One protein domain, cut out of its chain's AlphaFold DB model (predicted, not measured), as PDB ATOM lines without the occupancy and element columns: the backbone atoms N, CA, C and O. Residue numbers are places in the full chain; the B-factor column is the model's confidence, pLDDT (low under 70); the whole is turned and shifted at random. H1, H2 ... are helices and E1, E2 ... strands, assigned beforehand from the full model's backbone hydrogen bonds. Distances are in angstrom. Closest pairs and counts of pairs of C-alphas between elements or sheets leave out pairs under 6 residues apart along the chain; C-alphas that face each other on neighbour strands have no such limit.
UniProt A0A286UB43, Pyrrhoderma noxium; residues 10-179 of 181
ATOM      1  N   ARG A  10      53.780  22.497  -4.517       44.47
ATOM      2  CA  ARG A  10      53.137  22.574  -3.207       44.47
ATOM      3  C   ARG A  10      51.867  23.353  -3.444       44.47
ATOM      4  O   ARG A  10      51.927  24.518  -3.807       44.47
ATOM      5  N   LEU A  11      50.739  22.676  -3.304       38.31
ATOM      6  CA  LEU A  11      49.451  23.337  -3.312       38.31
ATOM      7  C   LEU A  11      49.482  24.354  -2.161       38.31
ATOM      8  O   LEU A  11      49.667  23.979  -1.003       38.31
ATOM      9  N   LEU A  12      49.488  25.640  -2.511       39.88
ATOM     10  CA  LEU A  12      49.331  26.727  -1.559       39.88
ATOM     11  C   LEU A  12      47.942  27.270  -1.810       39.88
ATOM     12  O   LEU A  12      47.761  28.331  -2.403       39.88
ATOM     13  N   ASP A  13      47.004  26.471  -1.336       40.75
ATOM     14  CA  ASP A  13      45.722  26.900  -0.834       40.75
ATOM     15  C   ASP A  13      45.878  28.292  -0.215       40.75
ATOM     16  O   ASP A  13      46.436  28.446   0.878       40.75
ATOM     17  N   ILE A  14      45.483  29.342  -0.954       41.09
ATOM     18  CA  ILE A  14      45.455  30.688  -0.388       41.09
ATOM     19  C   ILE A  14      44.270  30.740   0.522       41.09
ATOM     20  O   ILE A  14      43.153  31.127   0.201       41.09
ATOM     21  N   TYR A  15      44.616  30.426   1.738       39.84
ATOM     22  CA  TYR A  15      43.917  30.906   2.867       39.84
ATOM     23  C   TYR A  15      44.981  31.230   3.881       39.84
ATOM     24  O   TYR A  15      46.036  30.608   3.952       39.84
ATOM     25  N   VAL A  16      44.744  32.250   4.669       31.58
ATOM     26  CA  VAL A  16      45.633  32.473   5.782       31.58
ATOM     27  C   VAL A  16      44.789  32.379   7.008       31.58
ATOM     28  O   VAL A  16      43.844  33.143   7.208       31.58
ATOM     29  N   ARG A  17      45.133  31.391   7.816       36.66
ATOM     30  CA  ARG A  17      44.619  31.270   9.158       36.66
ATOM     31  C   ARG A  17      45.731  31.477  10.178       36.66
ATOM     32  O   ARG A  17      46.894  31.183   9.899       36.66
ATOM     33  N   PRO A  18      45.391  31.891  11.408       34.31
ATOM     34  CA  PRO A  18      46.130  31.407  12.573       34.31
ATOM     35  C   PRO A  18      46.132  29.858  12.558       34.31
ATOM     36  O   PRO A  18      45.186  29.276  12.056       34.31
ATOM     37  N   PRO A  19      47.127  29.165  13.129       30.83
ATOM     38  CA  PRO A  19      47.738  27.896  12.685       30.83
ATOM     39  C   PRO A  19      46.948  26.739  12.030       30.83
ATOM     40  O   PRO A  19      47.613  25.821  11.572       30.83
ATOM     41  N   ASN A  20      45.618  26.685  11.967       30.45
ATOM     42  CA  ASN A  20      44.886  25.495  11.541       30.45
ATOM     43  C   ASN A  20      43.723  25.800  10.608       30.45
ATOM     44  O   ASN A  20      42.675  26.244  11.070       30.45
ATOM     45  N   GLN A  21      43.897  25.354   9.366       38.41
ATOM     46  CA  GLN A  21      42.975  25.211   8.241       38.41
ATOM     47  C   GLN A  21      42.908  26.425   7.294       38.41
ATOM     48  O   GLN A  21      43.664  27.380   7.442       38.41
ATOM     49  N   PHE A  22      42.051  26.384   6.295       43.22
ATOM     50  CA  PHE A  22      42.064  27.275   5.159       43.22
ATOM     51  C   PHE A  22      40.564  27.570   4.814       43.22
ATOM     52  O   PHE A  22      39.732  26.740   5.135       43.22
ATOM     53  N   GLY A  23      40.173  28.813   4.500       47.16
ATOM     54  CA  GLY A  23      38.795  29.319   4.279       47.16
ATOM     55  C   GLY A  23      37.778  28.374   3.627       47.16
ATOM     56  O   GLY A  23      38.070  27.432   2.914       47.16
ATOM     57  N   ASP A  24      36.540  28.601   3.998       54.97
ATOM     58  CA  ASP A  24      35.478  27.610   3.931       54.97
ATOM     59  C   ASP A  24      34.191  28.415   4.201       54.97
ATOM     60  O   ASP A  24      34.196  29.656   4.214       54.97
ATOM     61  N   SER A  25      33.083  27.751   4.472       64.12
ATOM     62  CA  SER A  25      31.794  28.279   4.889       64.12
ATOM     63  C   SER A  25      31.881  29.430   5.896       64.12
ATOM     64  O   SER A  25      30.964  30.245   5.962       64.12
ATOM     65  N   GLN A  26      32.949  29.521   6.693       74.56
ATOM     66  CA  GLN A  26      33.091  30.463   7.800       74.56
ATOM     67  C   GLN A  26      33.719  31.818   7.430       74.56
ATOM     68  O   GLN A  26      33.419  32.794   8.120       74.56
ATOM     69  N   PHE A  27      34.602  31.921   6.425       76.62
ATOM     70  CA  PHE A  27      35.279  33.195   6.108       76.62
ATOM     71  C   PHE A  27      35.843  33.286   4.678       76.62
ATOM     72  O   PHE A  27      36.315  32.305   4.115       76.62
ATOM     73  N   PHE A  28      35.877  34.506   4.129       83.19
ATOM     74  CA  PHE A  28      36.451  34.846   2.822       83.19
ATOM     75  C   PHE A  28      37.458  36.000   2.978       83.19
ATOM     76  O   PHE A  28      37.045  37.153   3.095       83.19
ATOM     77  N   PRO A  29      38.778  35.737   3.033       85.69
ATOM     78  CA  PRO A  29      39.759  36.756   3.413       85.69
ATOM     79  C   PRO A  29      40.420  37.464   2.217       85.69
ATOM     80  O   PRO A  29      41.112  38.461   2.409       85.69
ATOM     81  N   LEU A  30      40.241  36.962   0.991       88.81
ATOM     82  CA  LEU A  30      40.881  37.505  -0.208       88.81
ATOM     83  C   LEU A  30      40.132  38.743  -0.720       88.81
ATOM     84  O   LEU A  30      38.994  38.651  -1.177       88.81
ATOM     85  N   ALA A  31      40.773  39.907  -0.672       91.56
ATOM     86  CA  ALA A  31      40.241  41.130  -1.255       91.56
ATOM     87  C   ALA A  31      40.549  41.176  -2.752       91.56
ATOM     88  O   ALA A  31      41.650  41.545  -3.154       91.56
ATOM     89  N   LEU A  32      39.544  40.835  -3.556       91.69
ATOM     90  CA  LEU A  32      39.557  41.033  -5.001       91.69
ATOM     91  C   LEU A  32      38.971  42.401  -5.335       91.69
ATOM     92  O   LEU A  32      37.889  42.757  -4.863       91.69
ATOM     93  N   SER A  33      39.653  43.152  -6.191       94.00
ATOM     94  CA  SER A  33      39.198  44.460  -6.671       94.00
ATOM     95  C   SER A  33      37.850  44.393  -7.404       94.00
ATOM     96  O   SER A  33      37.060  45.333  -7.317       94.00
ATOM     97  N   SER A  34      37.558  43.270  -8.067       93.69
ATOM     98  CA  SER A  34      36.277  42.974  -8.721       93.69
ATOM     99  C   SER A  34      35.169  42.524  -7.759       93.69
ATOM    100  O   SER A  34      33.996  42.666  -8.093       93.69
ATOM    101  N   PHE A  35      35.519  42.039  -6.560       93.44
ATOM    102  CA  PHE A  35      34.578  41.561  -5.536       93.44
ATOM    103  C   PHE A  35      34.906  42.122  -4.140       93.44
ATOM    104  O   PHE A  35      35.100  41.357  -3.185       93.44
ATOM    105  N   PRO A  36      34.969  43.456  -3.966       92.62
ATOM    106  CA  PRO A  36      35.449  44.059  -2.724       92.62
ATOM    107  C   PRO A  36      34.570  43.710  -1.515       92.62
ATOM    108  O   PRO A  36      35.063  43.638  -0.389       92.62
ATOM    109  N   GLN A  37      33.277  43.450  -1.733       93.81
ATOM    110  CA  GLN A  37      32.324  43.101  -0.683       93.81
ATOM    111  C   GLN A  37      32.635  41.750  -0.022       93.81
ATOM    112  O   GLN A  37      32.325  41.594   1.158       93.81
ATOM    113  N   LEU A  38      33.261  40.798  -0.734       92.00
ATOM    114  CA  LEU A  38      33.540  39.463  -0.190       92.00
ATOM    115  C   LEU A  38      34.474  39.536   1.016       92.00
ATOM    116  O   LEU A  38      34.116  39.067   2.087       92.00
ATOM    117  N   ALA A  39      35.629  40.192   0.884       90.00
ATOM    118  CA  ALA A  39      36.547  40.355   2.010       90.00
ATOM    119  C   ALA A  39      36.016  41.328   3.070       90.00
ATOM    120  O   ALA A  39      36.207  41.106   4.262       90.00
ATOM    121  N   GLN A  40      35.318  42.392   2.661       91.94
ATOM    122  CA  GLN A  40      34.770  43.377   3.602       91.94
ATOM    123  C   GLN A  40      33.738  42.775   4.563       91.94
ATOM    124  O   GLN A  40      33.642  43.226   5.703       91.94
ATOM    125  N   GLN A  41      32.965  41.790   4.101       92.38
ATOM    126  CA  GLN A  41      31.868  41.193   4.868       92.38
ATOM    127  C   GLN A  41      32.143  39.748   5.299       92.38
ATOM    128  O   GLN A  41      31.487  39.251   6.210       92.38
ATOM    129  N   GLY A  42      33.097  39.079   4.651       86.88
ATOM    130  CA  GLY A  42      33.446  37.684   4.889       86.88
ATOM    131  C   GLY A  42      34.763  37.475   5.629       86.88
ATOM    132  O   GLY A  42      35.017  36.359   6.073       86.88
ATOM    133  N   ALA A  43      35.612  38.491   5.799       86.12
ATOM    134  CA  ALA A  43      36.823  38.336   6.599       86.12
ATOM    135  C   ALA A  43      36.506  38.328   8.101       86.12
ATOM    136  O   ALA A  43      35.652  39.070   8.583       86.12
ATOM    137  N   TYR A  44      37.266  37.542   8.867       80.62
ATOM    138  CA  TYR A  44      37.133  37.483  10.328       80.62
ATOM    139  C   TYR A  44      37.364  38.849  11.002       80.62
ATOM    140  O   TYR A  44      36.729  39.199  11.994       80.62
ATOM    141  N   SER A  45      38.299  39.630  10.461       84.25
ATOM    142  CA  SER A  45      38.576  41.007  10.858       84.25
ATOM    143  C   SER A  45      39.279  41.735   9.716       84.25
ATOM    144  O   SER A  45      39.846  41.098   8.829       84.25
ATOM    145  N   SER A  46      39.329  43.068   9.765       86.06
ATOM    146  CA  SER A  46      40.077  43.865   8.781       86.06
ATOM    147  C   SER A  46      41.573  43.533   8.737       86.06
ATOM    148  O   SER A  46      42.196  43.669   7.691       86.06
ATOM    149  N   ALA A  47      42.144  43.055   9.847       86.25
ATOM    150  CA  ALA A  47      43.533  42.603   9.923       86.25
ATOM    151  C   ALA A  47      43.762  41.207   9.308       86.25
ATOM    152  O   ALA A  47      44.906  40.788   9.173       86.25
ATOM    153  N   SER A  48      42.690  40.485   8.966       83.31
ATOM    154  CA  SER A  48      42.740  39.139   8.374       83.31
ATOM    155  C   SER A  48      42.512  39.152   6.858       83.31
ATOM    156  O   SER A  48      42.284  38.097   6.274       83.31
ATOM    157  N   ILE A  49      42.515  40.334   6.235       86.88
ATOM    158  CA  ILE A  49      42.303  40.509   4.797       86.88
ATOM    159  C   ILE A  49      43.642  40.409   4.061       86.88
ATOM    160  O   ILE A  49      44.597  41.083   4.435       86.88
ATOM    161  N   TYR A  50      43.670  39.624   2.983       88.81
ATOM    162  CA  TYR A  50      44.776  39.571   2.023       88.81
ATOM    163  C   TYR A  50      44.419  40.417   0.823       88.81
ATOM    164  O   TYR A  50      43.455  40.126   0.118       88.81
ATOM    165  N   THR A  51      45.194  41.463   0.583       92.81
ATOM    166  CA  THR A  51      45.101  42.223  -0.660       92.81
ATOM    167  C   THR A  51      45.680  41.414  -1.819       92.81
ATOM    168  O   THR A  51      46.490  40.507  -1.625       92.81
ATOM    169  N   GLU A  52      45.319  41.777  -3.051       92.19
ATOM    170  CA  GLU A  52      45.950  41.210  -4.252       92.19
ATOM    171  C   GLU A  52      47.484  41.349  -4.205       92.19
ATOM    172  O   GLU A  52      48.204  40.437  -4.606       92.19
ATOM    173  N   GLN A  53      48.001  42.450  -3.645       93.62
ATOM    174  CA  GLN A  53      49.440  42.657  -3.493       93.62
ATOM    175  C   GLN A  53      50.069  41.687  -2.485       93.62
ATOM    176  O   GLN A  53      51.144  41.161  -2.763       93.62
ATOM    177  N   ASP A  54      49.398  41.403  -1.363       92.25
ATOM    178  CA  ASP A  54      49.878  40.415  -0.383       92.25
ATOM    179  C   ASP A  54      50.002  39.029  -1.029       92.25
ATOM    180  O   ASP A  54      51.005  38.335  -0.856       92.25
ATOM    181  N   VAL A  55      49.012  38.646  -1.841       90.00
ATOM    182  CA  VAL A  55      49.028  37.393  -2.606       90.00
ATOM    183  C   VAL A  55      50.183  37.362  -3.608       90.00
ATOM    184  O   VAL A  55      50.942  36.391  -3.646       90.00
ATOM    185  N   LEU A  56      50.366  38.428  -4.390       90.75
ATOM    186  CA  LEU A  56      51.468  38.533  -5.352       90.75
ATOM    187  C   LEU A  56      52.841  38.464  -4.670       90.75
ATOM    188  O   LEU A  56      53.786  37.892  -5.223       90.75
ATOM    189  N   ASP A  57      52.960  39.022  -3.469       91.44
ATOM    190  CA  ASP A  57      54.181  38.995  -2.671       91.44
ATOM    191  C   ASP A  57      54.485  37.585  -2.146       91.44
ATOM    192  O   ASP A  57      55.631  37.136  -2.244       91.44
ATOM    193  N   ILE A  58      53.467  36.851  -1.682       88.50
ATOM    194  CA  ILE A  58      53.574  35.436  -1.291       88.50
ATOM    195  C   ILE A  58      54.013  34.576  -2.482       88.50
ATOM    196  O   ILE A  58      54.966  33.800  -2.370       88.50
ATOM    197  N   ILE A  59      53.361  34.742  -3.638       87.94
ATOM    198  CA  ILE A  59      53.682  34.008  -4.869       87.94
ATOM    199  C   ILE A  59      55.124  34.291  -5.299       87.94
ATOM    200  O   ILE A  59      55.875  33.366  -5.610       87.94
ATOM    201  N   ARG A  60      55.548  35.561  -5.280       90.12
ATOM    202  CA  ARG A  60      56.925  35.953  -5.608       90.12
ATOM    203  C   ARG A  60      57.928  35.311  -4.650       90.12
ATOM    204  O   ARG A  60      58.901  34.710  -5.104       90.12
ATOM    205  N   TYR A  61      57.668  35.376  -3.347       89.75
ATOM    206  CA  TYR A  61      58.533  34.789  -2.321       89.75
ATOM    207  C   TYR A  61      58.689  33.266  -2.479       89.75
ATOM    208  O   TYR A  61      59.791  32.730  -2.317       89.75
ATOM    209  N   ALA A  62      57.599  32.566  -2.809       86.62
ATOM    210  CA  ALA A  62      57.603  31.135  -3.105       86.62
ATOM    211  C   ALA A  62      58.376  30.823  -4.400       86.62
ATOM    212  O   ALA A  62      59.222  29.924  -4.419       86.62
ATOM    213  N   SER A  63      58.166  31.622  -5.449       87.00
ATOM    214  CA  SER A  63      58.826  31.471  -6.749       87.00
ATOM    215  C   SER A  63      60.350  31.603  -6.656       87.00
ATOM    216  O   SER A  63      61.074  30.778  -7.212       87.00
ATOM    217  N   GLU A  64      60.855  32.552  -5.861       92.50
ATOM    218  CA  GLU A  64      62.291  32.710  -5.569       92.50
ATOM    219  C   GLU A  64      62.923  31.465  -4.916       92.50
ATOM    220  O   GLU A  64      64.144  31.307  -4.917       92.50
ATOM    221  N   ARG A  65      62.100  30.563  -4.365       91.94
ATOM    222  CA  ARG A  65      62.503  29.297  -3.731       91.94
ATOM    223  C   ARG A  65      62.173  28.070  -4.582       91.94
ATOM    224  O   ARG A  65      62.330  26.948  -4.108       91.94
ATOM    225  N   GLY A  66      61.731  28.271  -5.823       87.81
ATOM    226  CA  GLY A  66      61.333  27.191  -6.725       87.81
ATOM    227  C   GLY A  66      60.048  26.481  -6.294       87.81
ATOM    228  O   GLY A  66      59.888  25.298  -6.584       87.81
ATOM    229  N   ILE A  67      59.166  27.174  -5.570       85.62
ATOM    230  CA  ILE A  67      57.861  26.666  -5.142       85.62
ATOM    231  C   ILE A  67      56.786  27.327  -6.005       85.62
ATOM    232  O   ILE A  67      56.711  28.553  -6.072       85.62
ATOM    233  N   ASP A  68      55.966  26.507  -6.661       81.75
ATOM    234  CA  ASP A  68      54.758  26.960  -7.354       81.75
ATOM    235  C   ASP A  68      53.598  27.095  -6.360       81.75
ATOM    236  O   ASP A  68      53.501  26.297  -5.430       81.75
ATOM    237  N   VAL A  69      52.747  28.102  -6.559       82.94
ATOM    238  CA  VAL A  69      51.601  28.428  -5.700       82.94
ATOM    239  C   VAL A  69      50.321  28.217  -6.499       82.94
ATOM    240  O   VAL A  69      49.989  28.989  -7.402       82.94
ATOM    241  N   LEU A  70      49.612  27.152  -6.140       81.75
ATOM    242  CA  LEU A  70      48.314  26.797  -6.697       81.75
ATOM    243  C   LEU A  70      47.205  27.364  -5.818       81.75
ATOM    244  O   LEU A  70      47.088  26.946  -4.675       81.75
ATOM    245  N   LEU A  71      46.415  28.281  -6.370       86.12
ATOM    246  CA  LEU A  71      45.270  28.874  -5.685       86.12
ATOM    247  C   LEU A  71      44.064  27.942  -5.717       86.12
ATOM    248  O   LEU A  71      43.870  27.223  -6.701       86.12
ATOM    249  N   GLU A  72      43.235  28.047  -4.684       84.12
ATOM    250  CA  GLU A  72      41.969  27.340  -4.568       84.12
ATOM    251  C   GLU A  72      40.847  28.293  -4.153       84.12
ATOM    252  O   GLU A  72      41.041  29.163  -3.301       84.12
ATOM    253  N   ILE A  73      39.675  28.128  -4.766       86.75
ATOM    254  CA  ILE A  73      38.395  28.582  -4.212       86.75
ATOM    255  C   ILE A  73      37.481  27.366  -4.239       86.75
ATOM    256  O   ILE A  73      37.047  26.957  -5.317       86.75
ATOM    257  N   ASP A  74      37.212  26.801  -3.067       83.81
ATOM    258  CA  ASP A  74      36.393  25.602  -2.954       83.81
ATOM    259  C   ASP A  74      34.922  25.901  -3.272       83.81
ATOM    260  O   ASP A  74      34.285  26.799  -2.712       83.81
ATOM    261  N   THR A  75      34.413  25.181  -4.265       85.69
ATOM    262  CA  THR A  75      33.067  25.295  -4.803       85.69
ATOM    263  C   THR A  75      32.567  23.923  -5.264       85.69
ATOM    264  O   THR A  75      33.330  23.125  -5.794       85.69
ATOM    265  N   PRO A  76      31.259  23.629  -5.170       86.06
ATOM    266  CA  PRO A  76      30.185  24.493  -4.699       86.06
ATOM    267  C   PRO A  76      29.902  24.341  -3.204       86.06
ATOM    268  O   PRO A  76      29.014  25.033  -2.706       86.06
ATOM    269  N   GLY A  77      30.599  23.427  -2.520       81.12
ATOM    270  CA  GLY A  77      30.611  23.314  -1.064       81.12
ATOM    271  C   GLY A  77      31.156  24.578  -0.403       81.12
ATOM    272  O   GLY A  77      31.444  25.556  -1.085       81.12
ATOM    273  N   HIS A  78      31.231  24.577   0.925       84.31
ATOM    274  CA  HIS A  78      32.108  25.479   1.679       84.31
ATOM    275  C   HIS A  78      31.978  26.990   1.368       84.31
ATOM    276  O   HIS A  78      32.944  27.748   1.410       84.31
ATOM    277  N   THR A  79      30.766  27.471   1.054       89.19
ATOM    278  CA  THR A  79      30.550  28.829   0.500       89.19
ATOM    279  C   THR A  79      29.550  29.680   1.281       89.19
ATOM    280  O   THR A  79      29.213  30.784   0.849       89.19
ATOM    281  N   SER A  80      29.101  29.235   2.461       92.19
ATOM    282  CA  SER A  80      28.119  29.961   3.286       92.19
ATOM    283  C   SER A  80      28.454  31.446   3.497       92.19
ATOM    284  O   SER A  80      27.586  32.300   3.316       92.19
ATOM    285  N   VAL A  81      29.714  31.788   3.784       91.44
ATOM    286  CA  VAL A  81      30.163  33.174   4.010       91.44
ATOM    287  C   VAL A  81      29.860  34.121   2.843       91.44
ATOM    288  O   VAL A  81      29.580  35.300   3.071       91.44
ATOM    289  N   ILE A  82      29.842  33.628   1.598       93.38
ATOM    290  CA  ILE A  82      29.520  34.445   0.417       93.38
ATOM    291  C   ILE A  82      28.129  35.068   0.569       93.38
ATOM    292  O   ILE A  82      27.915  36.192   0.118       93.38
ATOM    293  N   SER A  83      27.214  34.411   1.292       94.44
ATOM    294  CA  SER A  83      25.859  34.910   1.538       94.44
ATOM    295  C   SER A  83      25.806  36.239   2.293       94.44
ATOM    296  O   SER A  83      24.797  36.935   2.208       94.44
ATOM    297  N   LYS A  84      26.874  36.630   3.006       93.56
ATOM    298  CA  LYS A  84      26.940  37.944   3.660       93.56
ATOM    299  C   LYS A  84      26.921  39.073   2.633       93.56
ATOM    300  O   LYS A  84      26.209  40.047   2.837       93.56
ATOM    301  N   ALA A  85      27.639  38.905   1.522       94.00
ATOM    302  CA  ALA A  85      27.727  39.895   0.451       94.00
ATOM    303  C   ALA A  85      26.766  39.620  -0.720       94.00
ATOM    304  O   ALA A  85      26.232  40.569  -1.290       94.00
ATOM    305  N   PHE A  86      26.552  38.346  -1.061       95.94
ATOM    306  CA  PHE A  86      25.774  37.886  -2.218       95.94
ATOM    307  C   PHE A  86      24.844  36.715  -1.833       95.94
ATOM    308  O   PHE A  86      25.078  35.563  -2.219       95.94
ATOM    309  N   PRO A  87      23.802  36.964  -1.016       95.56
ATOM    310  CA  PRO A  87      22.888  35.925  -0.531       95.56
ATOM    311  C   PRO A  87      22.162  35.165  -1.650       95.56
ATOM    312  O   PRO A  87      21.848  33.988  -1.492       95.56
ATOM    313  N   GLU A  88      21.924  35.797  -2.798       94.81
ATOM    314  CA  GLU A  88      21.250  35.210  -3.957       94.81
ATOM    315  C   GLU A  88      21.991  34.005  -4.560       94.81
ATOM    316  O   GLU A  88      21.369  33.155  -5.208       94.81
ATOM    317  N   HIS A  89      23.303  33.910  -4.325       95.12
ATOM    318  CA  HIS A  89      24.165  32.864  -4.872       95.12
ATOM    319  C   HIS A  89      24.282  31.629  -3.983       95.12
ATOM    320  O   HIS A  89      24.799  30.613  -4.444       95.12
ATOM    321  N   ILE A  90      23.782  31.674  -2.746       95.50
ATOM    322  CA  ILE A  90      23.964  30.601  -1.763       95.50
ATOM    323  C   ILE A  90      22.623  29.946  -1.419       95.50
ATOM    324  O   ILE A  90      21.632  30.607  -1.107       95.50
ATOM    325  N   ALA A  91      22.592  28.620  -1.497       94.88
ATOM    326  CA  ALA A  91      21.529  27.761  -0.995       94.88
ATOM    327  C   ALA A  91      21.825  27.351   0.456       94.88
ATOM    328  O   ALA A  91      22.987  27.246   0.842       94.88
ATOM    329  N   CYS A  92      20.769  27.140   1.248       94.25
ATOM    330  CA  CYS A  92      20.809  26.698   2.652       94.25
ATOM    331  C   CYS A  92      21.775  27.453   3.599       94.25
ATOM    332  O   CYS A  92      22.236  26.884   4.595       94.25
ATOM    333  N   ALA A  93      22.080  28.725   3.311       94.56
ATOM    334  CA  ALA A  93      22.990  29.536   4.119       94.56
ATOM    335  C   ALA A  93      22.533  29.591   5.587       94.56
ATOM    336  O   ALA A  93      21.417  30.023   5.878       94.56
ATOM    337  N   GLU A  94      23.397  29.146   6.500       93.25
ATOM    338  CA  GLU A  94      23.182  29.128   7.954       93.25
ATOM    339  C   GLU A  94      21.882  28.419   8.403       93.25
ATOM    340  O   GLU A  94      21.312  28.738   9.449       93.25
ATOM    341  N   PHE A  95      21.403  27.433   7.635       93.94
ATOM    342  CA  PHE A  95      20.259  26.605   8.020       93.94
ATOM    343  C   PHE A  95      20.528  25.824   9.317       93.94
ATOM    344  O   PHE A  95      21.649  25.412   9.622       93.94
ATOM    345  N   SER A  96      19.461  25.599  10.090       91.25
ATOM    346  CA  SER A  96      19.508  24.897  11.374       91.25
ATOM    347  C   SER A  96      18.451  23.784  11.436       91.25
ATOM    348  O   SER A  96      17.306  24.033  11.050       91.25
ATOM    349  N   PRO A  97      18.791  22.579  11.934       93.31
ATOM    350  CA  PRO A  97      20.118  22.173  12.401       93.31
ATOM    351  C   PRO A  97      21.105  21.996  11.232       93.31
ATOM    352  O   PRO A  97      20.801  21.322  10.254       93.31
ATOM    353  N   TRP A  98      22.305  22.577  11.341       92.00
ATOM    354  CA  TRP A  98      23.305  22.575  10.258       92.00
ATOM    355  C   TRP A  98      23.721  21.161   9.827       92.00
ATOM    356  O   TRP A  98      24.016  20.943   8.657       92.00
ATOM    357  N   ALA A  99      23.688  20.198  10.755       92.31
ATOM    358  CA  ALA A  99      24.120  18.816  10.538       92.31
ATOM    359  C   ALA A  99      23.274  18.056   9.502       92.31
ATOM    360  O   ALA A  99      23.688  17.006   9.018       92.31
ATOM    361  N   ASP A 100      22.092  18.569   9.150       94.12
ATOM    362  CA  ASP A 100      21.305  18.034   8.039       94.12
ATOM    363  C   ASP A 100      21.814  18.507   6.670       94.12
ATOM    364  O   ASP A 100      21.623  17.815   5.670       94.12
ATOM    365  N   TYR A 101      22.471  19.665   6.612       92.12
ATOM    366  CA  TYR A 101      22.764  20.390   5.374       92.12
ATOM    367  C   TYR A 101      24.260  20.522   5.075       92.12
ATOM    368  O   TYR A 101      24.604  20.872   3.952       92.12
ATOM    369  N   ALA A 102      25.139  20.218   6.031       89.44
ATOM    370  CA  ALA A 102      26.591  20.275   5.872       89.44
ATOM    371  C   ALA A 102      27.306  19.305   6.827       89.44
ATOM    372  O   ALA A 102      26.732  18.877   7.832       89.44
ATOM    373  N   ALA A 103      28.558  18.965   6.508       87.88
ATOM    374  CA  ALA A 103      29.419  18.153   7.369       87.88
ATOM    375  C   ALA A 103      29.934  18.937   8.589       87.88
ATOM    376  O   ALA A 103      30.139  18.356   9.657       87.88
ATOM    377  N   GLU A 104      30.055  20.261   8.457       85.00
ATOM    378  CA  GLU A 104      30.392  21.190   9.531       85.00
ATOM    379  C   GLU A 104      29.594  22.505   9.430       85.00
ATOM    380  O   GLU A 104      29.073  22.845   8.366       85.00
ATOM    381  N   PRO A 105      29.417  23.248  10.539       84.62
ATOM    382  CA  PRO A 105      28.745  24.538  10.506       84.62
ATOM    383  C   PRO A 105      29.660  25.666   9.988       84.62
ATOM    384  O   PRO A 105      30.854  25.680  10.298       84.62
ATOM    385  N   PRO A 106      29.091  26.715   9.367       91.00
ATOM    386  CA  PRO A 106      27.687  26.858   8.981       91.00
ATOM    387  C   PRO A 106      27.373  26.125   7.671       91.00
ATOM    388  O   PRO A 106      28.224  26.022   6.800       91.00
ATOM    389  N   SER A 107      26.121  25.700   7.480       92.88
ATOM    390  CA  SER A 107      25.702  25.186   6.174       92.88
ATOM    391  C   SER A 107      25.653  26.293   5.123       92.88
ATOM    392  O   SER A 107      25.346  27.444   5.439       92.88
ATOM    393  N   GLY A 108      25.914  25.942   3.868       92.69
ATOM    394  CA  GLY A 108      25.734  26.831   2.727       92.69
ATOM    395  C   GLY A 108      26.542  26.375   1.521       92.69
ATOM    396  O   GLY A 108      27.724  26.066   1.645       92.69
ATOM    397  N   GLN A 109      25.898  26.330   0.358       93.06
ATOM    398  CA  GLN A 109      26.514  25.883  -0.893       93.06
ATOM    399  C   GLN A 109      26.092  26.786  -2.049       93.06
ATOM    400  O   GLN A 109      24.976  27.307  -2.044       93.06
ATOM    401  N   LEU A 110      26.921  26.923  -3.085       92.88
ATOM    402  CA  LEU A 110      26.538  27.649  -4.294       92.88
ATOM    403  C   LEU A 110      25.266  27.061  -4.902       92.88
ATOM    404  O   LEU A 110      25.114  25.843  -5.062       92.88
ATOM    405  N   ARG A 111      24.360  27.950  -5.296       92.06
ATOM    406  CA  ARG A 111      23.080  27.623  -5.916       92.06
ATOM    407  C   ARG A 111      23.274  27.163  -7.361       92.06
ATOM    408  O   ARG A 111      23.298  27.961  -8.296       92.06
ATOM    409  N   LEU A 112      23.341  25.847  -7.554       88.81
ATOM    410  CA  LEU A 112      23.700  25.237  -8.843       88.81
ATOM    411  C   LEU A 112      22.683  25.449  -9.973       88.81
ATOM    412  O   LEU A 112      23.024  25.298 -11.147       88.81
ATOM    413  N   THR A 113      21.438  25.779  -9.634       86.62
ATOM    414  CA  THR A 113      20.340  25.963 -10.595       86.62
ATOM    415  C   THR A 113      20.271  27.367 -11.188       86.62
ATOM    416  O   THR A 113      19.494  27.598 -12.110       86.62
ATOM    417  N   SER A 114      21.073  28.310 -10.687       88.06
ATOM    418  CA  SER A 114      21.046  29.709 -11.112       88.06
ATOM    419  C   SER A 114      22.162  30.000 -12.114       88.06
ATOM    420  O   SER A 114      23.343  29.911 -11.786       88.06
ATOM    421  N   GLU A 115      21.801  30.400 -13.336       89.25
ATOM    422  CA  GLU A 115      22.774  30.826 -14.356       89.25
ATOM    423  C   GLU A 115      23.563  32.066 -13.916       89.25
ATOM    424  O   GLU A 115      24.770  32.150 -14.122       89.25
ATOM    425  N   SER A 116      22.907  32.975 -13.195       93.38
ATOM    426  CA  SER A 116      23.568  34.110 -12.549       93.38
ATOM    427  C   SER A 116      24.635  33.660 -11.541       93.38
ATOM    428  O   SER A 116      25.697  34.270 -11.484       93.38
ATOM    429  N   THR A 117      24.399  32.565 -10.810       92.38
ATOM    430  CA  THR A 117      25.392  31.998  -9.881       92.38
ATOM    431  C   THR A 117      26.554  31.356 -10.630       92.38
ATOM    432  O   THR A 117      27.697  31.560 -10.247       92.38
ATOM    433  N   LYS A 118      26.296  30.662 -11.747       89.88
ATOM    434  CA  LYS A 118      27.362  30.112 -12.607       89.88
ATOM    435  C   LYS A 118      28.292  31.211 -13.123       89.88
ATOM    436  O   LYS A 118      29.507  31.062 -13.041       89.88
ATOM    437  N   ASN A 119      27.724  32.319 -13.604       92.12
ATOM    438  CA  ASN A 119      28.498  33.464 -14.089       92.12
ATOM    439  C   ASN A 119      29.291  34.126 -12.956       92.12
ATOM    440  O   ASN A 119      30.490  34.332 -13.103       92.12
ATOM    441  N   PHE A 120      28.655  34.369 -11.804       94.00
ATOM    442  CA  PHE A 120      29.333  34.889 -10.613       94.00
ATOM    443  C   PHE A 120      30.537  34.023 -10.216       94.00
ATOM    444  O   PHE A 120      31.633  34.540 -10.015       94.00
ATOM    445  N   THR A 121      30.356  32.702 -10.144       91.19
ATOM    446  CA  THR A 121      31.427  31.764  -9.787       91.19
ATOM    447  C   THR A 121      32.550  31.762 -10.820       91.19
ATOM    448  O   THR A 121      33.719  31.775 -10.443       91.19
ATOM    449  N   ALA A 122      32.223  31.793 -12.116       90.44
ATOM    450  CA  ALA A 122      33.220  31.858 -13.183       90.44
ATOM    451  C   ALA A 122      34.043  33.156 -13.131       90.44
ATOM    452  O   ALA A 122      35.269  33.108 -13.260       90.44
ATOM    453  N   ASP A 123      33.394  34.298 -12.897       92.62
ATOM    454  CA  ASP A 123      34.056  35.599 -12.777       92.62
ATOM    455  C   ASP A 123      34.934  35.665 -11.518       92.62
ATOM    456  O   ASP A 123      36.060  36.163 -11.574       92.62
ATOM    457  N   LEU A 124      34.457  35.107 -10.399       91.25
ATOM    458  CA  LEU A 124      35.202  35.015  -9.143       91.25
ATOM    459  C   LEU A 124      36.476  34.178  -9.301       91.25
ATOM    460  O   LEU A 124      37.571  34.638  -8.964       91.25
ATOM    461  N   ILE A 125      36.342  32.971  -9.856       88.94
ATOM    462  CA  ILE A 125      37.471  32.076 -10.131       88.94
ATOM    463  C   ILE A 125      38.444  32.739 -11.106       88.94
ATOM    464  O   ILE A 125      39.649  32.713 -10.872       88.94
ATOM    465  N   SER A 126      37.945  33.379 -12.165       90.06
ATOM    466  CA  SER A 126      38.793  34.065 -13.146       90.06
ATOM    467  C   SER A 126      39.583  35.209 -12.510       90.06
ATOM    468  O   SER A 126      40.785  35.323 -12.737       90.06
ATOM    469  N   ALA A 127      38.938  36.029 -11.675       90.94
ATOM    470  CA  ALA A 127      39.596  37.127 -10.972       90.94
ATOM    471  C   ALA A 127      40.703  36.629 -10.031       90.94
ATOM    472  O   ALA A 127      41.800  37.184 -10.031       90.94
ATOM    473  N   ALA A 128      40.449  35.559  -9.276       89.44
ATOM    474  CA  ALA A 128      41.454  34.961  -8.403       89.44
ATOM    475  C   ALA A 128      42.587  34.290  -9.195       89.44
ATOM    476  O   ALA A 128      43.759  34.477  -8.876       89.44
ATOM    477  N   ALA A 129      42.261  33.555 -10.260       87.75
ATOM    478  CA  ALA A 129      43.239  32.868 -11.099       87.75
ATOM    479  C   ALA A 129      44.235  33.835 -11.756       87.75
ATOM    480  O   ALA A 129      45.408  33.494 -11.890       87.75
ATOM    481  N   LEU A 130      43.808  35.058 -12.096       89.62
ATOM    482  CA  LEU A 130      44.684  36.102 -12.643       89.62
ATOM    483  C   LEU A 130      45.788  36.557 -11.672       89.62
ATOM    484  O   LEU A 130      46.782  37.131 -12.119       89.62
ATOM    485  N   LEU A 131      45.655  36.287 -10.368       87.00
ATOM    486  CA  LEU A 131      46.698  36.585  -9.383       87.00
ATOM    487  C   LEU A 131      47.878  35.608  -9.462       87.00
ATOM    488  O   LEU A 131      48.989  35.961  -9.064       87.00
ATOM    489  N   SER A 132      47.664  34.390  -9.976       81.56
ATOM    490  CA  SER A 132      48.707  33.367 -10.082       81.56
ATOM    491  C   SER A 132      49.175  33.147 -11.516       81.56
ATOM    492  O   SER A 132      48.421  33.156 -12.485       81.56
ATOM    493  N   LYS A 133      50.481  32.895 -11.644       76.88
ATOM    494  CA  LYS A 133      51.108  32.446 -12.895       76.88
ATOM    495  C   LYS A 133      51.137  30.924 -13.023       76.88
ATOM    496  O   LYS A 133      51.649  30.428 -14.025       76.88
ATOM    497  N   SER A 134      50.637  30.192 -12.023       79.62
ATOM    498  CA  SER A 134      50.507  28.739 -12.113       79.62
ATOM    499  C   SER A 134      49.601  28.384 -13.289       79.62
ATOM    500  O   SER A 134      48.661  29.124 -13.579       79.62
ATOM    501  N   SER A 135      49.890  27.263 -13.956       80.44
ATOM    502  CA  SER A 135      49.071  26.689 -15.036       80.44
ATOM    503  C   SER A 135      47.818  25.972 -14.518       80.44
ATOM    504  O   SER A 135      47.101  25.335 -15.287       80.44
ATOM    505  N   MET A 136      47.612  25.974 -13.202       81.06
ATOM    506  CA  MET A 136      46.569  25.239 -12.506       81.06
ATOM    507  C   MET A 136      45.852  26.179 -11.533       81.06
ATOM    508  O   MET A 136      46.470  27.061 -10.937       81.06
ATOM    509  N   PHE A 137      44.551  25.961 -11.364       81.81
ATOM    510  CA  PHE A 137      43.713  26.564 -10.329       81.81
ATOM    511  C   PHE A 137      42.768  25.485  -9.799       81.81
ATOM    512  O   PHE A 137      42.150  24.791 -10.609       81.81
ATOM    513  N   SER A 138      42.681  25.320  -8.482       84.25
ATOM    514  CA  SER A 138      41.777  24.357  -7.850       84.25
ATOM    515  C   SER A 138      40.417  25.000  -7.596       84.25
ATOM    516  O   SER A 138      40.331  26.143  -7.154       84.25
ATOM    517  N   THR A 139      39.338  24.285  -7.895       82.19
ATOM    518  CA  THR A 139      37.974  24.750  -7.600       82.19
ATOM    519  C   THR A 139      37.338  23.979  -6.447       82.19
ATOM    520  O   THR A 139      36.125  24.079  -6.277       82.19
ATOM    521  N   GLY A 140      38.122  23.166  -5.727       82.56
ATOM    522  CA  GLY A 140      37.634  22.218  -4.727       82.56
ATOM    523  C   GLY A 140      36.674  21.193  -5.335       82.56
ATOM    524  O   GLY A 140      36.990  20.576  -6.361       82.56
ATOM    525  N   GLY A 141      35.493  21.037  -4.734       79.25
ATOM    526  CA  GLY A 141      34.426  20.165  -5.252       79.25
ATOM    527  C   GLY A 141      33.996  19.048  -4.307       79.25
ATOM    528  O   GLY A 141      33.343  18.087  -4.737       79.25
ATOM    529  N   ASP A 142      34.353  19.146  -3.036       75.06
ATOM    530  CA  ASP A 142      34.010  18.194  -1.995       75.06
ATOM    531  C   ASP A 142      32.708  18.541  -1.251       75.06
ATOM    532  O   ASP A 142      32.012  19.518  -1.528       75.06
ATOM    533  N   GLU A 143      32.280  17.574  -0.437       76.50
ATOM    534  CA  GLU A 143      31.174  17.620   0.539       76.50
ATOM    535  C   GLU A 143      29.825  18.229   0.106       76.50
ATOM    536  O   GLU A 143      28.991  18.593   0.934       76.50
ATOM    537  N   VAL A 144      29.523  18.239  -1.195       85.62
ATOM    538  CA  VAL A 144      28.242  18.740  -1.716       85.62
ATOM    539  C   VAL A 144      27.049  17.924  -1.191       85.62
ATOM    540  O   VAL A 144      26.747  16.827  -1.692       85.62
ATOM    541  N   ASN A 145      26.293  18.508  -0.264       89.31
ATOM    542  CA  ASN A 145      25.098  17.943   0.346       89.31
ATOM    543  C   ASN A 145      23.848  18.226  -0.508       89.31
ATOM    544  O   ASN A 145      23.547  19.367  -0.865       89.31
ATOM    545  N   ALA A 146      23.103  17.171  -0.846       90.19
ATOM    546  CA  ALA A 146      21.895  17.273  -1.663       90.19
ATOM    547  C   ALA A 146      20.723  17.954  -0.933       90.19
ATOM    548  O   ALA A 146      19.972  18.684  -1.574       90.19
ATOM    549  N   LYS A 147      20.602  17.779   0.393       92.19
ATOM    550  CA  LYS A 147      19.538  18.401   1.200       92.19
ATOM    551  C   LYS A 147      19.617  19.925   1.182       92.19
ATOM    552  O   LYS A 147      18.593  20.590   1.278       92.19
ATOM    553  N   CYS A 148      20.813  20.495   1.007       91.75
ATOM    554  CA  CYS A 148      20.990  21.944   0.868       91.75
ATOM    555  C   CYS A 148      20.173  22.527  -0.302       91.75
ATOM    556  O   CYS A 148      19.707  23.662  -0.239       91.75
ATOM    557  N   TYR A 149      19.948  21.726  -1.347       93.12
ATOM    558  CA  TYR A 149      19.208  22.106  -2.551       93.12
ATOM    559  C   TYR A 149      17.699  21.843  -2.462       93.12
ATOM    560  O   TYR A 149      16.983  22.064  -3.438       93.12
ATOM    561  N   GLU A 150      17.195  21.387  -1.315       92.69
ATOM    562  CA  GLU A 150      15.755  21.274  -1.040       92.69
ATOM    563  C   GLU A 150      15.125  22.624  -0.647       92.69
ATOM    564  O   GLU A 150      13.922  22.698  -0.405       92.69
ATOM    565  N   ASP A 151      15.910  23.710  -0.624       91.81
ATOM    566  CA  ASP A 151      15.403  25.055  -0.370       91.81
ATOM    567  C   ASP A 151      14.407  25.525  -1.447       91.81
ATOM    568  O   ASP A 151      14.493  25.150  -2.621       91.81
ATOM    569  N   GLU A 152      13.473  26.390  -1.044       91.88
ATOM    570  CA  GLU A 152      12.344  26.828  -1.871       91.88
ATOM    571  C   GLU A 152      12.777  27.368  -3.241       91.88
ATOM    572  O   GLU A 152      12.189  27.016  -4.266       91.88
ATOM    573  N   GLN A 153      13.825  28.194  -3.283       91.62
ATOM    574  CA  GLN A 153      14.274  28.827  -4.519       91.62
ATOM    575  C   GLN A 153      14.913  27.807  -5.464       91.62
ATOM    576  O   GLN A 153      14.665  27.854  -6.673       91.62
ATOM    577  N   THR A 154      15.700  26.864  -4.936       91.38
ATOM    578  CA  THR A 154      16.265  25.789  -5.759       91.38
ATOM    579  C   THR A 154      15.167  24.878  -6.295       91.38
ATOM    580  O   THR A 154      15.135  24.623  -7.498       91.38
ATOM    581  N   GLN A 155      14.227  24.449  -5.450       92.19
ATOM    582  CA  GLN A 155      13.122  23.577  -5.859       92.19
ATOM    583  C   GLN A 155      12.215  24.240  -6.897       92.19
ATOM    584  O   GLN A 155      11.828  23.604  -7.878       92.19
ATOM    585  N   LYS A 156      11.930  25.536  -6.742       92.19
ATOM    586  CA  LYS A 156      11.192  26.309  -7.744       92.19
ATOM    587  C   LYS A 156      11.901  26.295  -9.101       92.19
ATOM    588  O   LYS A 156      11.270  25.969 -10.102       92.19
ATOM    589  N   ALA A 157      13.205  26.569  -9.131       89.50
ATOM    590  CA  ALA A 157      13.981  26.568 -10.371       89.50
ATOM    591  C   ALA A 157      14.045  25.177 -11.033       89.50
ATOM    592  O   ALA A 157      13.933  25.069 -12.255       89.50
ATOM    593  N   LEU A 158      14.187  24.102 -10.249       89.62
ATOM    594  CA  LEU A 158      14.162  22.727 -10.771       89.62
ATOM    595  C   LEU A 158      12.799  22.396 -11.399       89.62
ATOM    596  O   LEU A 158      12.746  21.860 -12.504       89.62
ATOM    597  N   ASN A 159      11.703  22.781 -10.743       90.75
ATOM    598  CA  ASN A 159      10.347  22.549 -11.245       90.75
ATOM    599  C   ASN A 159      10.039  23.345 -12.523       90.75
ATOM    600  O   ASN A 159       9.348  22.840 -13.405       90.75
ATOM    601  N   GLU A 160      10.544  24.576 -12.637       91.25
ATOM    602  CA  GLU A 160      10.351  25.427 -13.819       91.25
ATOM    603  C   GLU A 160      11.184  24.962 -15.023       91.25
ATOM    604  O   GLU A 160      10.728  25.056 -16.162       91.25
ATOM    605  N   THR A 161      12.396  24.453 -14.787       85.62
ATOM    606  CA  THR A 161      13.328  24.052 -15.856       85.62
ATOM    607  C   THR A 161      13.201  22.587 -16.267       85.62
ATOM    608  O   THR A 161      13.608  22.230 -17.370       85.62
ATOM    609  N   GLY A 162      12.658  21.726 -15.398       82.50
ATOM    610  CA  GLY A 162      12.609  20.277 -15.608       82.50
ATOM    611  C   GLY A 162      13.976  19.585 -15.521       82.50
ATOM    612  O   GLY A 162      14.084  18.418 -15.893       82.50
ATOM    613  N   ILE A 163      15.009  20.293 -15.055       80.00
ATOM    614  CA  ILE A 163      16.383  19.793 -14.902       80.00
ATOM    615  C   ILE A 163      16.548  19.200 -13.500       80.00
ATOM    616  O   ILE A 163      15.939  19.664 -12.538       80.00
ATOM    617  N   THR A 164      17.407  18.195 -13.357       80.44
ATOM    618  CA  THR A 164      17.763  17.603 -12.061       80.44
ATOM    619  C   THR A 164      19.011  18.242 -11.443       80.44
ATOM    620  O   THR A 164      19.882  18.789 -12.124       80.44
ATOM    621  N   ILE A 165      19.164  18.132 -10.119       76.19
ATOM    622  CA  ILE A 165      20.374  18.624  -9.434       76.19
ATOM    623  C   ILE A 165      21.647  17.884  -9.886       76.19
ATOM    624  O   ILE A 165      22.733  18.459  -9.885       76.19
ATOM    625  N   VAL A 166      21.512  16.625 -10.319       70.38
ATOM    626  CA  VAL A 166      22.619  15.796 -10.820       70.38
ATOM    627  C   VAL A 166      23.176  16.361 -12.126       70.38
ATOM    628  O   VAL A 166      24.389  16.485 -12.267       70.38
ATOM    629  N   GLU A 167      22.307  16.779 -13.048       59.88
ATOM    630  CA  GLU A 167      22.716  17.414 -14.309       59.88
ATOM    631  C   GLU A 167      23.416  18.760 -14.067       59.88
ATOM    632  O   GLU A 167      24.380  19.096 -14.754       59.88
ATOM    633  N   ASN A 168      23.009  19.498 -13.030       61.31
ATOM    634  CA  ASN A 168      23.665  20.744 -12.630       61.31
ATOM    635  C   ASN A 168      24.982  20.549 -11.858       61.31
ATOM    636  O   ASN A 168      25.726  21.513 -11.725       61.31
ATOM    637  N   ARG A 169      25.326  19.341 -11.392       59.84
ATOM    638  CA  ARG A 169      26.620  19.063 -10.730       59.84
ATOM    639  C   ARG A 169      27.774  18.892 -11.736       59.84
ATOM    640  O   ARG A 169      28.935  18.820 -11.359       59.84
ATOM    641  N   LEU A 170      27.490  18.819 -13.039       54.16
ATOM    642  CA  LEU A 170      28.517  18.540 -14.050       54.16
ATOM    643  C   LEU A 170      29.490  19.704 -14.294       54.16
ATOM    644  O   LEU A 170      30.646  19.445 -14.620       54.16
ATOM    645  N   TRP A 171      29.071  20.962 -14.110       60.16
ATOM    646  CA  TRP A 171      29.969  22.113 -14.292       60.16
ATOM    647  C   TRP A 171      30.890  22.364 -13.089       60.16
ATOM    648  O   TRP A 171      31.856  23.105 -13.224       60.16
ATOM    649  N   THR A 172      30.638  21.720 -11.946       56.03
ATOM    650  CA  THR A 172      31.484  21.837 -10.749       56.03
ATOM    651  C   THR A 172      32.605  20.794 -10.697       56.03
ATOM    652  O   THR A 172      33.484  20.883  -9.855       56.03
ATOM    653  N   ASN A 173      32.618  19.801 -11.595       51.22
ATOM    654  CA  ASN A 173      33.561  18.669 -11.552       51.22
ATOM    655  C   ASN A 173      34.934  18.950 -12.204       51.22
ATOM    656  O   ASN A 173      35.565  18.031 -12.736       51.22
ATOM    657  N   SER A 174      35.418  20.195 -12.203       50.31
ATOM    658  CA  SER A 174      36.726  20.536 -12.778       50.31
ATOM    659  C   SER A 174      37.766  20.764 -11.683       50.31
ATOM    660  O   SER A 174      38.115  21.889 -11.373       50.31
ATOM    661  N   TRP A 175      38.300  19.668 -11.141       49.34
ATOM    662  CA  TRP A 175      39.287  19.647 -10.046       49.34
ATOM    663  C   TRP A 175      40.547  20.488 -10.290       49.34
ATOM    664  O   TRP A 175      41.284  20.786  -9.359       49.34
ATOM    665  N   VAL A 176      40.815  20.848 -11.547       54.84
ATOM    666  CA  VAL A 176      41.883  21.759 -11.942       54.84
ATOM    667  C   VAL A 176      41.479  22.453 -13.239       54.84
ATOM    668  O   VAL A 176      41.351  21.795 -14.276       54.84
ATOM    669  N   ILE A 177      41.371  23.781 -13.233       61.41
ATOM    670  CA  ILE A 177      41.298  24.555 -14.476       61.41
ATOM    671  C   ILE A 177      42.724  24.794 -14.975       61.41
ATOM    672  O   ILE A 177      43.581  25.274 -14.235       61.41
ATOM    673  N   HIS A 178      42.983  24.461 -16.242       54.44
ATOM    674  CA  HIS A 178      44.238  24.821 -16.894       54.44
ATOM    675  C   HIS A 178      44.182  26.303 -17.271       54.44
ATOM    676  O   HIS A 178      43.470  26.685 -18.206       54.44
ATOM    677  N   THR A 179      44.901  27.146 -16.540       54.88
ATOM    678  CA  THR A 179      45.021  28.571 -16.854       54.88
ATOM    679  C   THR A 179      45.899  28.691 -18.102       54.88
ATOM    680  O   THR A 179      47.106  28.449 -18.093       54.88
TER     681      THR A 179
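AT A GLANCE: This is residues 10 to 179 of the 181 residues of a protein of Pyrrhoderma noxium (UniProt A0A286UB43). There is little regular structure: an elongated body, largely loops, with H4 along its length, H2 and E1 at one end and H5 and H6 at the other. The 170 printed residues have seven named helices and one strand (H1 H2 E1 H3 H4 H5 H6 H7), 60 residues, mostly helix. It is compact, radius of gyration of the C-alphas 16.1 A, spanning 53 by 32 by 26 A.

IN THESE COORDINATES: H1, residues 36 to 42, begins at C-alpha 36 (35.449, 44.059, -2.724). Then come H2, 52 to 63, 16.3 A; E1, 68 to 70; H3, 80 to 84; H4, 115 to 129, 20.8 A; H5, 147 to 150; H6, 152 to 161, 14.3 A; and H7, 165 to 168, ending at C-alpha 168 (23.665, 20.744, -12.630).

HOW THE PARTS SIT: E1 pairs with no named strand; its residues 69 to 70 pair with 10 to 11, parallel. H1 and H3 touch, closest C-alphas Gly 42 and Val 81, 5.6 A. H4 touches no helix. H5, H6 and H7 are close but not clearly touching; the closest C-alphas of H5 and H6, Tyr 149 and Gln 155, are 7.1 A apart. Every O i to N i+4 pair is within hydrogen-bond range in H1, H2, H4 and H6; H3 has 0 of 1, but 2 of 2 O i to N i+3.

THE WHOLE: The farthest C-alphas, Arg 65 and Glu 160, are 53.3 A apart. The printed part has no cut; links H3 to H4 and H4 to H5 are long. Residues 10 to 25 and 167 to 179 have pLDDT under 70.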